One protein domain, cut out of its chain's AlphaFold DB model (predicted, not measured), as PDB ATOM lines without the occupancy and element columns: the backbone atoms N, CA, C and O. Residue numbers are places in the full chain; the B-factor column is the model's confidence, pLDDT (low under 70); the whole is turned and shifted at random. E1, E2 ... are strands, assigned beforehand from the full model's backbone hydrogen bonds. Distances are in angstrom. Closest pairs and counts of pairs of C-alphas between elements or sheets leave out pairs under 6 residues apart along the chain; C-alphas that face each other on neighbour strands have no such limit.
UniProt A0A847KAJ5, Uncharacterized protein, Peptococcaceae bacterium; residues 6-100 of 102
ATOM      1  N   ARG A   6     184.644 212.570 256.907       88.38
ATOM      2  CA  ARG A   6     185.484 211.374 256.891       88.38
ATOM      3  C   ARG A   6     184.611 210.156 257.111       88.38
ATOM      4  O   ARG A   6     183.782 210.142 258.015       88.38
ATOM      5  N   TYR A   7     184.788 209.150 256.265       89.94
ATOM      6  CA  TYR A   7     184.143 207.863 256.461       89.94
ATOM      7  C   TYR A   7     184.909 207.088 257.529       89.94
ATOM      8  O   TYR A   7     186.107 206.853 257.373       89.94
ATOM      9  N   VAL A   8     184.224 206.696 258.600       87.00
ATOM     10  CA  VAL A   8     184.823 206.025 259.757       87.00
ATOM     11  C   VAL A   8     184.195 204.656 259.994       87.00
ATOM     12  O   VAL A   8     183.046 204.387 259.625       87.00
ATOM     13  N   ARG A   9     184.974 203.781 260.630       84.56
ATOM     14  CA  ARG A   9     184.537 202.489 261.158       84.56
ATOM     15  C   ARG A   9     184.823 202.504 262.655       84.56
ATOM     16  O   ARG A   9     185.983 202.586 263.032       84.56
ATOM     17  N   ILE A  10     183.779 202.457 263.474       80.12
ATOM     18  CA  ILE A  10     183.869 202.576 264.932       80.12
ATOM     19  C   ILE A  10     183.648 201.188 265.524       80.12
ATOM     20  O   ILE A  10     182.601 200.575 265.285       80.12
ATOM     21  N   ALA A  11     184.633 200.679 266.259       71.44
ATOM     22  CA  ALA A  11     184.446 199.495 267.081       71.44
ATOM     23  C   ALA A  11     183.590 199.884 268.292       71.44
ATOM     24  O   ALA A  11     183.937 200.797 269.030       71.44
ATOM     25  N   VAL A  12     182.448 199.225 268.474       67.81
ATOM     26  CA  VAL A  12     181.659 199.361 269.702       67.81
ATOM     27  C   VAL A  12     182.061 198.206 270.608       67.81
ATOM     28  O   VAL A  12     181.996 197.052 270.193       67.81
ATOM     29  N   TYR A  13     182.538 198.509 271.812       60.94
ATOM     30  CA  TYR A  13     183.095 197.494 272.712       60.94
ATOM     31  C   TYR A  13     182.018 196.748 273.500       60.94
ATOM     32  O   TYR A  13     182.131 195.539 273.694       60.94
ATOM     33  N   ASP A  14     180.929 197.435 273.847       54.84
ATOM     34  CA  ASP A  14     179.813 196.862 274.612       54.84
ATOM     35  C   ASP A  14     179.029 195.801 273.823       54.84
ATOM     36  O   ASP A  14     178.416 194.900 274.392       54.84
ATOM     37  N   VAL A  15     179.057 195.889 272.490       59.72
ATOM     38  CA  VAL A  15     178.430 194.941 271.565       59.72
ATOM     39  C   VAL A  15     179.412 194.725 270.425       59.72
ATOM     40  O   VAL A  15     179.689 195.715 269.758       59.72
ATOM     41  N   PRO A  16     179.889 193.495 270.132       61.97
ATOM     42  CA  PRO A  16     180.936 193.225 269.139       61.97
ATOM     43  C   PRO A  16     180.452 193.538 267.716       61.97
ATOM     44  O   PRO A  16     180.109 192.665 266.918       61.97
ATOM     45  N   LYS A  17     180.386 194.828 267.404       71.38
ATOM     46  CA  LYS A  17     179.782 195.404 266.216       71.38
ATOM     47  C   LYS A  17     180.664 196.544 265.750       71.38
ATOM     48  O   LYS A  17     181.090 197.394 266.524       71.38
ATOM     49  N   VAL A  18     180.883 196.583 264.442       76.75
ATOM     50  CA  VAL A  18     181.498 197.733 263.787       76.75
ATOM     51  C   VAL A  18     180.382 198.626 263.271       76.75
ATOM     52  O   VAL A  18     179.618 198.227 262.385       76.75
ATOM     53  N   GLN A  19     180.280 199.830 263.819       83.31
ATOM     54  CA  GLN A  19     179.442 200.877 263.250       83.31
ATOM     55  C   GLN A  19     180.197 201.606 262.139       83.31
ATOM     56  O   GLN A  19     181.426 201.648 262.111       83.31
ATOM     57  N   ARG A  20     179.455 202.138 261.171       91.12
ATOM     58  CA  ARG A  20     180.010 202.837 260.009       91.12
ATOM     59  C   ARG A  20     179.251 204.135 259.824       91.12
ATOM     60  O   ARG A  20     178.028 204.137 259.944       91.12
ATOM     61  N   GLY A  21     179.958 205.207 259.497       91.56
ATOM     62  CA  GLY A  21     179.329 206.512 259.347       91.56
ATOM     63  C   GLY A  21     180.257 207.551 258.751       91.56
ATOM     64  O   GLY A  21     181.426 207.284 258.476       91.56
ATOM     65  N   TRP A  22     179.705 208.739 258.548       92.50
ATOM     66  CA  TRP A  22     180.457 209.925 258.172       92.50
ATOM     67  C   TRP A  22     180.543 210.848 259.382       92.50
ATOM     68  O   TRP A  22     179.524 211.137 260.002       92.50
ATOM     69  N   VAL A  23     181.747 211.310 259.705       90.88
ATOM     70  CA  VAL A  23     182.007 212.256 260.799       90.88
ATOM     71  C   VAL A  23     182.638 213.519 260.216       90.88
ATOM     72  O   VAL A  23     183.488 213.426 259.325       90.88
ATOM     73  N   SER A  24     182.193 214.696 260.666       90.31
ATOM     74  CA  SER A  24     182.816 215.965 260.271       90.31
ATOM     75  C   SER A  24     184.245 216.016 260.803       90.31
ATOM     76  O   SER A  24     184.508 215.613 261.934       90.31
ATOM     77  N   ARG A  25     185.176 216.523 259.995       85.81
ATOM     78  CA  ARG A  25     186.593 216.627 260.355       85.81
ATOM     79  C   ARG A  25     186.809 217.423 261.644       85.81
ATOM     80  O   ARG A  25     187.761 217.139 262.350       85.81
ATOM     81  N   GLU A  26     185.940 218.383 261.950       87.12
ATOM     82  CA  GLU A  26     186.025 219.194 263.175       87.12
ATOM     83  C   GLU A  26     185.784 218.399 264.470       87.12
ATOM     84  O   GLU A  26     186.178 218.850 265.538       87.12
ATOM     85  N   TYR A  27     185.170 217.214 264.374       85.94
ATOM     86  CA  TYR A  27     184.969 216.297 265.502       85.94
ATOM     87  C   TYR A  27     186.064 215.227 265.606       85.94
ATOM     88  O   TYR A  27     185.947 214.312 266.419       85.94
ATOM     89  N   LEU A  28     187.100 215.295 264.768       84.31
ATOM     90  CA  LEU A  28     188.233 214.375 264.803       84.31
ATOM     91  C   LEU A  28     189.466 215.127 265.300       84.31
ATOM     92  O   LEU A  28     189.831 216.156 264.733       84.31
ATOM     93  N   ALA A  29     190.119 214.587 266.326       81.56
ATOM     94  CA  ALA A  29     191.442 215.041 266.732       81.56
ATOM     95  C   ALA A  29     192.495 214.599 265.702       81.56
ATOM     96  O   ALA A  29     192.331 213.571 265.032       81.56
ATOM     97  N   ALA A  30     193.578 215.368 265.575       79.88
ATOM     98  CA  ALA A  30     194.766 214.886 264.881       79.88
ATOM     99  C   ALA A  30     195.390 213.717 265.664       79.88
ATOM    100  O   ALA A  30     195.214 213.615 266.878       79.88
ATOM    101  N   THR A  31     196.122 212.828 264.990       76.31
ATOM    102  CA  THR A  31     196.724 211.649 265.635       76.31
ATOM    103  C   THR A  31     197.678 212.050 266.762       76.31
ATOM    104  O   THR A  31     197.673 211.444 267.826       76.31
ATOM    105  N   GLU A  32     198.447 213.116 266.555       76.75
ATOM    106  CA  GLU A  32     199.352 213.721 267.535       76.75
ATOM    107  C   GLU A  32     198.648 214.348 268.753       76.75
ATOM    108  O   GLU A  32     199.281 214.541 269.789       76.75
ATOM    109  N   GLU A  33     197.353 214.652 268.645       77.19
ATOM    110  CA  GLU A  33     196.525 215.229 269.715       77.19
ATOM    111  C   GLU A  33     195.631 214.178 270.390       77.19
ATOM    112  O   GLU A  33     194.967 214.466 271.388       77.19
ATOM    113  N   ALA A  34     195.575 212.966 269.836       76.12
ATOM    114  CA  ALA A  34     194.691 211.923 270.310       76.12
ATOM    115  C   ALA A  34     195.198 211.341 271.642       76.12
ATOM    116  O   ALA A  34     196.369 210.993 271.796       76.12
ATOM    117  N   VAL A  35     194.286 211.196 272.608       76.56
ATOM    118  CA  VAL A  35     194.531 210.493 273.877       76.56
ATOM    119  C   VAL A  35     193.918 209.097 273.774       76.56
ATOM    120  O   VAL A  35     192.752 208.992 273.388       76.56
ATOM    121  N   PRO A  36     194.684 208.015 274.017       78.19
ATOM    122  CA  PRO A  36     194.203 206.681 273.704       78.19
ATOM    123  C   PRO A  36     193.185 206.278 274.765       78.19
ATOM    124  O   PRO A  36     193.525 206.071 275.925       78.19
ATOM    125  N   LEU A  37     191.922 206.195 274.355       87.00
ATOM    126  CA  LEU A  37     190.804 205.802 275.219       87.00
ATOM    127  C   LEU A  37     190.581 204.287 275.229       87.00
ATOM    128  O   LEU A  37     189.663 203.798 275.879       87.00
ATOM    129  N   GLU A  38     191.400 203.539 274.498       88.88
ATOM    130  CA  GLU A  38     191.258 202.102 274.307       88.88
ATOM    131  C   GLU A  38     192.596 201.402 274.537       88.88
ATOM    132  O   GLU A  38     193.674 201.919 274.225       88.88
ATOM    133  N   GLY A  39     192.523 200.195 275.084       91.19
ATOM    134  CA  GLY A  39     193.698 199.376 275.323       91.19
ATOM    135  C   GLY A  39     193.350 197.929 275.632       91.19
ATOM    136  O   GLY A  39     192.217 197.470 275.470       91.19
ATOM    137  N   LYS A  40     194.361 197.190 276.073       92.50
ATOM    138  CA  LYS A  40     194.266 195.780 276.441       92.50
ATOM    139  C   LYS A  40     194.859 195.561 277.821       92.50
ATOM    140  O   LYS A  40     195.923 196.094 278.132       92.50
ATOM    141  N   LEU A  41     194.208 194.709 278.601       93.38
ATOM    142  CA  LEU A  41     194.727 194.221 279.872       93.38
ATOM    143  C   LEU A  41     195.310 192.814 279.687       93.38
ATOM    144  O   LEU A  41     194.601 191.910 279.229       93.38
ATOM    145  N   PRO A  42     196.600 192.603 280.000       93.88
ATOM    146  CA  PRO A  42     197.171 191.266 280.109       93.88
ATOM    147  C   PRO A  42     196.412 190.378 281.108       93.88
ATOM    148  O   PRO A  42     195.757 190.859 282.029       93.88
ATOM    149  N   VAL A  43     196.521 189.059 280.933       93.44
ATOM    150  CA  VAL A  43     196.014 188.104 281.931       93.44
ATOM    151  C   VAL A  43     196.758 188.297 283.257       93.44
ATOM    152  O   VAL A  43     197.967 188.536 283.255       93.44
ATOM    153  N   GLY A  44     196.043 188.213 284.379       94.06
ATOM    154  CA  GLY A  44     196.600 188.443 285.716       94.06
ATOM    155  C   GLY A  44     196.753 189.919 286.096       94.06
ATOM    156  O   GLY A  44     197.201 190.219 287.202       94.06
ATOM    157  N   THR A  45     196.378 190.864 285.223       96.12
ATOM    158  CA  THR A  45     196.322 192.279 285.612       96.12
ATOM    159  C   THR A  45     195.326 192.457 286.750       96.12
ATOM    160  O   THR A  45     194.175 192.040 286.634       96.12
ATOM    161  N   ARG A  46     195.759 193.094 287.843       96.31
ATOM    162  CA  ARG A  46     194.896 193.376 288.995       96.31
ATOM    163  C   ARG A  46     193.802 194.372 288.644       96.31
ATOM    164  O   ARG A  46     194.058 195.384 287.992       96.31
ATOM    165  N   ILE A  47     192.607 194.097 289.149       95.56
ATOM    166  CA  ILE A  47     191.435 194.957 289.023       95.56
ATOM    167  C   ILE A  47     190.892 195.316 290.407       95.56
ATOM    168  O   ILE A  47     191.034 194.561 291.371       95.56
ATOM    169  N   TYR A  48     190.276 196.489 290.499       96.69
ATOM    170  CA  TYR A  48     189.823 197.089 291.747       96.69
ATOM    171  C   TYR A  48     188.411 197.653 291.601       96.69
ATOM    172  O   TYR A  48     187.962 197.987 290.506       96.69
ATOM    173  N   TYR A  49     187.712 197.816 292.717       94.81
ATOM    174  CA  TYR A  49     186.325 198.294 292.740       94.81
ATOM    175  C   TYR A  49     186.194 199.773 293.115       94.81
ATOM    176  O   TYR A  49     185.096 200.322 293.085       94.81
ATOM    177  N   GLY A  50     187.318 200.440 293.382       93.56
ATOM    178  CA  GLY A  50     187.378 201.867 293.674       93.56
ATOM    179  C   GLY A  50     188.726 202.485 293.288       93.56
ATOM    180  O   GLY A  50     189.715 201.762 293.136       93.56
ATOM    181  N   PRO A  51     188.794 203.826 293.177       90.75
ATOM    182  CA  PRO A  51     189.992 204.559 292.754       90.75
ATOM    183  C   PRO A  51     191.134 204.536 293.786       90.75
ATOM    184  O   PRO A  51     192.203 205.073 293.522       90.75
ATOM    185  N   ASN A  52     190.918 203.921 294.954       91.88
ATOM    186  CA  ASN A  52     191.910 203.747 296.018       91.88
ATOM    187  C   ASN A  52     192.393 202.290 296.134       91.88
ATOM    188  O   ASN A  52     192.742 201.841 297.224       91.88
ATOM    189  N   ALA A  53     192.371 201.539 295.028       92.38
ATOM    190  CA  ALA A  53     192.732 200.121 294.986       92.38
ATOM    191  C   ALA A  53     191.886 199.235 295.931       92.38
ATOM    192  O   ALA A  53     192.385 198.311 296.577       92.38
ATOM    193  N   GLU A  54     190.584 199.517 296.006       93.81
ATOM    194  CA  GLU A  54     189.640 198.781 296.853       93.81
ATOM    195  C   GLU A  54     189.362 197.373 296.304       93.81
ATOM    196  O   GLU A  54     189.155 197.190 295.102       93.81
ATOM    197  N   ILE A  55     189.319 196.376 297.193       93.25
ATOM    198  CA  ILE A  55     189.027 194.973 296.868       93.25
ATOM    199  C   ILE A  55     187.749 194.558 297.598       93.25
ATOM    200  O   ILE A  55     187.607 194.809 298.795       93.25
ATOM    201  N   VAL A  56     186.840 193.884 296.892       90.50
ATOM    202  CA  VAL A  56     185.600 193.347 297.468       90.50
ATOM    203  C   VAL A  56     185.723 191.822 297.591       90.50
ATOM    204  O   VAL A  56     185.952 191.151 296.583       90.50
ATOM    205  N   PRO A  57     185.582 191.235 298.795       91.94
ATOM    206  CA  PRO A  57     185.634 189.785 298.966       91.94
ATOM    207  C   PRO A  57     184.591 189.054 298.111       91.94
ATOM    208  O   PRO A  57     183.431 189.454 298.059       91.94
ATOM    209  N   GLY A  58     184.998 187.959 297.466       88.88
ATOM    210  CA  GLY A  58     184.122 187.144 296.615       88.88
ATOM    211  C   GLY A  58     183.948 187.661 295.184       88.88
ATOM    212  O   GLY A  58     183.308 186.988 294.380       88.88
ATOM    213  N   PHE A  59     184.537 188.810 294.852       89.00
ATOM    214  CA  PHE A  59     184.585 189.337 293.495       89.00
ATOM    215  C   PHE A  59     185.950 189.058 292.837       89.00
ATOM    216  O   PHE A  59     186.946 188.901 293.549       89.00
ATOM    217  N   PRO A  60     186.020 188.990 291.494       89.38
ATOM    218  CA  PRO A  60     187.286 188.844 290.782       89.38
ATOM    219  C   PRO A  60     188.274 189.967 291.120       89.38
ATOM    220  O   PRO A  60     187.907 191.134 291.194       89.38
ATOM    221  N   THR A  61     189.543 189.615 291.302       92.81
ATOM    222  CA  THR A  61     190.612 190.578 291.619       92.81
ATOM    223  C   THR A  61     191.623 190.736 290.494       92.81
ATOM    224  O   THR A  61     192.509 191.583 290.581       92.81
ATOM    225  N   GLU A  62     191.515 189.919 289.450       94.06
ATOM    226  CA  GLU A  62     192.418 189.913 288.307       94.06
ATOM    227  C   GLU A  62     191.650 189.610 287.018       94.06
ATOM    228  O   GLU A  62     190.587 188.986 287.042       94.06
ATOM    229  N   VAL A  63     192.211 190.047 285.894       90.50
ATOM    230  CA  VAL A  63     191.743 189.692 284.554       90.50
ATOM    231  C   VAL A  63     192.028 188.212 284.285       90.50
ATOM    232  O   VAL A  63     193.177 187.769 284.350       90.50
ATOM    233  N   ASP A  64     190.989 187.456 283.944       86.25
ATOM    234  CA  ASP A  64     191.035 186.007 283.711       86.25
ATOM    235  C   ASP A  64     191.280 185.624 282.239       86.25
ATOM    236  O   ASP A  64     191.764 184.528 281.946       86.25
ATOM    237  N   LEU A  65     190.990 186.533 281.304       80.75
ATOM    238  CA  LEU A  65     191.146 186.330 279.865       80.75
ATOM    239  C   LEU A  65     192.345 187.091 279.296       80.75
ATOM    240  O   LEU A  65     192.603 188.251 279.605       80.75
ATOM    241  N   HIS A  66     193.070 186.446 278.385       73.06
ATOM    242  CA  HIS A  66     194.256 187.051 277.793       73.06
ATOM    243  C   HIS A  66     193.906 188.258 276.910       73.06
ATOM    244  O   HIS A  66     193.129 188.133 275.965       73.06
ATOM    245  N   TYR A  67     194.553 189.403 277.175       72.25
ATOM    246  CA  TYR A  67     194.435 190.628 276.372       72.25
ATOM    247  C   TYR A  67     192.995 191.125 276.251       72.25
ATOM    248  O   TYR A  67     192.517 191.448 275.157       72.25
ATOM    249  N   GLN A  68     192.302 191.193 277.386       85.19
ATOM    250  CA  GLN A  68     190.942 191.695 277.416       85.19
ATOM    251  C   GLN A  68     190.940 193.160 276.983       85.19
ATOM    252  O   GLN A  68     191.609 194.003 277.583       85.19
ATOM    253  N   LYS A  69     190.233 193.447 275.887       88.69
ATOM    254  CA  LYS A  69     190.098 194.812 275.385       88.69
ATOM    255  C   LYS A  69     189.270 195.628 276.362       88.69
ATOM    256  O   LYS A  69     188.279 195.118 276.878       88.69
ATOM    257  N   VAL A  70     189.654 196.875 276.574       90.88
ATOM    258  CA  VAL A  70     188.966 197.784 277.481       90.88
ATOM    259  C   VAL A  70     188.903 199.194 276.910       90.88
ATOM    260  O   VAL A  70     189.796 199.618 276.177       90.88
ATOM    261  N   HIS A  71     187.850 199.911 277.281       90.81
ATOM    262  CA  HIS A  71     187.662 201.336 277.032       90.81
ATOM    263  C   HIS A  71     187.784 202.107 278.354       90.81
ATOM    264  O   HIS A  71     187.217 201.691 279.366       90.81
ATOM    265  N   ILE A  72     188.500 203.230 278.348       92.81
ATOM    266  CA  ILE A  72     188.675 204.114 279.503       92.81
ATOM    267  C   ILE A  72     187.469 205.041 279.612       92.81
ATOM    268  O   ILE A  72     187.228 205.880 278.749       92.81
ATOM    269  N   VAL A  73     186.730 204.903 280.709       92.75
ATOM    270  CA  VAL A  73     185.539 205.707 281.009       92.75
ATOM    271  C   VAL A  73     185.904 206.946 281.827       92.75
ATOM    272  O   VAL A  73     185.353 208.022 281.607       92.75
ATOM    273  N   GLU A  74     186.814 206.796 282.789       94.12
ATOM    274  CA  GLU A  74     187.237 207.869 283.693       94.12
ATOM    275  C   GLU A  74     188.697 207.653 284.117       94.12
ATOM    276  O   GLU A  74     189.135 206.518 284.285       94.12
ATOM    277  N   GLU A  75     189.446 208.730 284.354       94.62
ATOM    278  CA  GLU A  75     190.773 208.673 284.973       94.62
ATOM    279  C   GLU A  75     190.802 209.417 286.311       94.62
ATOM    280  O   GLU A  75     190.274 210.524 286.434       94.62
ATOM    281  N   LYS A  76     191.481 208.840 287.312       95.62
ATOM    282  CA  LYS A  76     191.770 209.479 288.604       95.62
ATOM    283  C   LYS A  76     193.191 209.150 289.049       95.62
ATOM    284  O   LYS A  76     193.498 208.018 289.417       95.62
ATOM    285  N   GLY A  77     194.063 210.157 289.030       94.25
ATOM    286  CA  GLY A  77     195.472 209.998 289.397       94.25
ATOM    287  C   GLY A  77     196.175 208.967 288.509       94.25
ATOM    288  O   GLY A  77     196.263 209.142 287.292       94.25
ATOM    289  N   GLU A  78     196.674 207.894 289.122       95.56
ATOM    290  CA  GLU A  78     197.370 206.796 288.435       95.56
ATOM    291  C   GLU A  78     196.434 205.682 287.949       95.56
ATOM    292  O   GLU A  78     196.893 204.751 287.284       95.56
ATOM    293  N   MET A  79     195.141 205.761 288.266       97.19
ATOM    294  CA  MET A  79     194.163 204.733 287.927       97.19
ATOM    295  C   MET A  79     193.193 205.198 286.841       97.19
ATOM    296  O   MET A  79     192.870 206.382 286.725       97.19
ATOM    297  N   ALA A  80     192.706 204.235 286.067       96.38
ATOM    298  CA  ALA A  80     191.635 204.404 285.102       96.38
ATOM    299  C   ALA A  80     190.479 203.469 285.457       96.38
ATOM    300  O   ALA A  80     190.691 202.296 285.770       96.38
ATOM    301  N   TYR A  81     189.262 203.994 285.401       96.12
ATOM    302  CA  TYR A  81     188.045 203.207 285.383       96.12
ATOM    303  C   TYR A  81     187.797 202.745 283.953       96.12
ATOM    304  O   TYR A  81     187.661 203.559 283.035       96.12
ATOM    305  N   VAL A  82     187.764 201.431 283.768       94.56
ATOM    306  CA  VAL A  82     187.664 200.798 282.462       94.56
ATOM    307  C   VAL A  82     186.385 199.987 282.338       94.56
ATOM    308  O   VAL A  82     185.911 199.409 283.316       94.56
ATOM    309  N   SER A  83     185.859 199.925 281.119       92.31
ATOM    310  CA  SER A  83     184.754 199.057 280.730       92.31
ATOM    311  C   SER A  83     185.245 197.996 279.755       92.31
ATOM    312  O   SER A  83     185.980 198.308 278.811       92.31
ATOM    313  N   GLY A  84     184.872 196.742 280.001       88.31
ATOM    314  CA  GLY A  84     185.262 195.599 279.184       88.31
ATOM    315  C   GLY A  84     184.069 194.848 278.574       88.31
ATOM    316  O   GLY A  84     182.916 195.033 278.976       88.31
ATOM    317  N   PRO A  85     184.326 193.948 277.605       82.00
ATOM    318  CA  PRO A  85     183.308 193.110 276.982       82.00
ATOM    319  C   PRO A  85     182.483 192.332 278.007       82.00
ATOM    320  O   PRO A  85     183.029 191.763 278.949       82.00
ATOM    321  N   GLY A  86     181.169 192.260 277.796       79.44
ATOM    322  CA  GLY A  86     180.247 191.642 278.755       79.44
ATOM    323  C   GLY A  86     179.755 192.598 279.845       79.44
ATOM    324  O   GLY A  86     179.025 192.166 280.732       79.44
ATOM    325  N   GLY A  87     180.112 193.886 279.765       81.69
ATOM    326  CA  GLY A  87     179.563 194.946 280.613       81.69
ATOM    327  C   GLY A  87     180.168 195.017 282.013       81.69
ATOM    328  O   GLY A  87     179.603 195.674 282.888       81.69
ATOM    329  N   TRP A  88     181.295 194.342 282.249       88.06
ATOM    330  CA  TRP A  88     182.028 194.486 283.500       88.06
ATOM    331  C   TRP A  88     182.852 195.771 283.481       88.06
ATOM    332  O   TRP A  88     183.268 196.254 282.427       88.06
ATOM    333  N   ASN A  89     183.096 196.312 284.670       92.44
ATOM    334  CA  ASN A  89     183.903 197.505 284.838       92.44
ATOM    335  C   ASN A  89     184.782 197.364 286.077       92.44
ATOM    336  O   ASN A  89     184.380 196.715 287.046       92.44
ATOM    337  N   ALA A  90     185.955 197.985 286.058       95.69
ATOM    338  CA  ALA A  90     186.837 198.035 287.216       95.69
ATOM    339  C   ALA A  90     187.802 199.216 287.132       95.69
ATOM    340  O   ALA A  90     188.000 199.815 286.078       95.69
ATOM    341  N   TRP A  91     188.438 199.524 288.250       97.50
ATOM    342  CA  TRP A  91     189.603 200.391 288.315       97.50
ATOM    343  C   TRP A  91     190.874 199.570 288.085       97.50
ATOM    344  O   TRP A  91     191.026 198.487 288.645       97.50
ATOM    345  N   VAL A  92     191.799 200.097 287.289       97.00
ATOM    346  CA  VAL A  92     193.120 199.507 287.011       97.00
ATOM    347  C   VAL A  92     194.189 200.592 287.044       97.00
ATOM    348  O   VAL A  92     193.890 201.762 286.807       97.00
ATOM    349  N   TYR A  93     195.444 200.235 287.316       96.75
ATOM    350  CA  TYR A  93     196.536 201.194 287.159       96.75
ATOM    351  C   TYR A  93     196.818 201.443 285.676       96.75
ATOM    352  O   TYR A  93     196.957 200.506 284.893       96.75
ATOM    353  N   LYS A  94     196.984 202.713 285.293       95.12
ATOM    354  CA  LYS A  94     197.216 203.113 283.893       95.12
ATOM    355  C   LYS A  94     198.466 202.480 283.285       95.12
ATOM    356  O   LYS A  94     198.471 202.157 282.105       95.12
ATOM    357  N   LYS A  95     199.507 202.259 284.094       95.44
ATOM    358  CA  LYS A  95     200.748 201.583 283.672       95.44
ATOM    359  C   LYS A  95     200.545 200.124 283.238       95.44
ATOM    360  O   LYS A  95     201.401 199.593 282.540       95.44
ATOM    361  N   ASP A  96     199.446 199.495 283.653       95.94
ATOM    362  CA  ASP A  96     199.138 198.095 283.341       95.94
ATOM    363  C   ASP A  96     198.266 197.973 282.073       95.94
ATOM    364  O   ASP A  96     197.975 196.864 281.618       95.94
ATOM    365  N   ILE A  97     197.859 199.108 281.484       94.69
ATOM    366  CA  ILE A  97     197.113 199.167 280.227       94.69
ATOM    367  C   ILE A  97     198.101 199.189 279.061       94.69
ATOM    368  O   ILE A  97     198.920 200.100 278.925       94.69
ATOM    369  N   VAL A  98     197.982 198.209 278.166       93.69
ATOM    370  CA  VAL A  98     198.656 198.246 276.867       93.69
ATOM    371  C   VAL A  98     197.753 198.999 275.896       93.69
ATOM    372  O   VAL A  98     196.789 198.433 275.383       93.69
ATOM    373  N   PHE A  99     198.035 200.282 275.690       87.69
ATOM    374  CA  PHE A  99     197.250 201.146 274.807       87.69
ATOM    375  C   PHE A  99     197.351 200.712 273.343       87.69
ATOM    376  O   PHE A  99     198.423 200.317 272.874       87.69
ATOM    377  N   ASP A 100     196.233 200.794 272.620       79.69
ATOM    378  CA  ASP A 100     196.233 200.543 271.183       79.69
ATOM    379  C   ASP A 100     196.895 201.732 270.450       79.69
ATOM    380  O   ASP A 100     196.597 202.889 270.759       79.69
TER     381      ASP A 100
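This is residues 6 to 100 of the 102 residues of an uncharacterized protein of Peptococcaceae bacterium (UniProt A0A847KAJ5). A two-strand hairpin, E1 and E2, forms an arm at one end of an elongated domain, and a small, strongly twisted and curled sheet of four strands, E3 to E6, makes its body. A long loop, residues 42 to 67, makes the other end, and residues 29 to 34 of the link between arm and body stick out. The printed part has 95 residues with no named helix and six named strands, E1 to E6 along the chain; the class is all strand, though under half of the residues, 38 of 95, are in named elements. Both sheets are antiparallel, in the orders E1 - E2 and E3 - E4 - E5 - E6. The whole is only just compact, close to loose, with a radius of gyration of the C-alphas of 14.9 A and spans of 47 by 28 by 18 A.

E1, residues 6 to 12, and E2, residues 17 to 24, form a hairpin, antiparallel at 148 degrees, with N 10 and O 19 2.8 A apart, within hydrogen-bond range. Both are apart from the strands of the other sheet. That sheet is a meander, each strand the antiparallel neighbour of the one before: E3, residues 38 to 41, E4, residues 68 to 76, E5, residues 79 to 83, and E6, residues 89 to 93. E3 and E4 form a hairpin at 113 degrees, with N 41 and O 68 2.9 A apart. E4 bends by 71 degrees at residue 73, and its pairing is staggered: residues 68 to 71 pair with E3 and residues 71 to 76 with E5. The hairpin of E4 and E5, at 132 degrees, has N 81 and O 74 2.8 A apart. E5 and E6 form a hairpin at 151 degrees, with N 80 and O 92 2.8 A apart. E3 and E6 are the edge strands. Residues 39 to 40 of E3 also pair, antiparallel, with residues 98 to 99.

E1 begins at C-alpha 6 (185.484, 211.374, 256.891) and is 18.0 A long from first to last C-alpha; E2 is 21.6 A. E3 is 10.3 A long and begins at C-alpha 38 (191.258, 202.102, 274.307). E4 is 21.0 A, E5 13.1 A and E6 13.4 A, the last ending at C-alpha 93 (196.536, 201.194, 287.159).

The two C-alphas farthest apart, those of Arg 6 and Pro 57, are 47.3 A apart. The printed part has no cut. The links E2 to E3, of 13 residues, and E3 to E4, of 26, are long. The mean pLDDT of the printed part is 87.4; residues 12 to 16, of which residue 12 belongs to E1, are under 70.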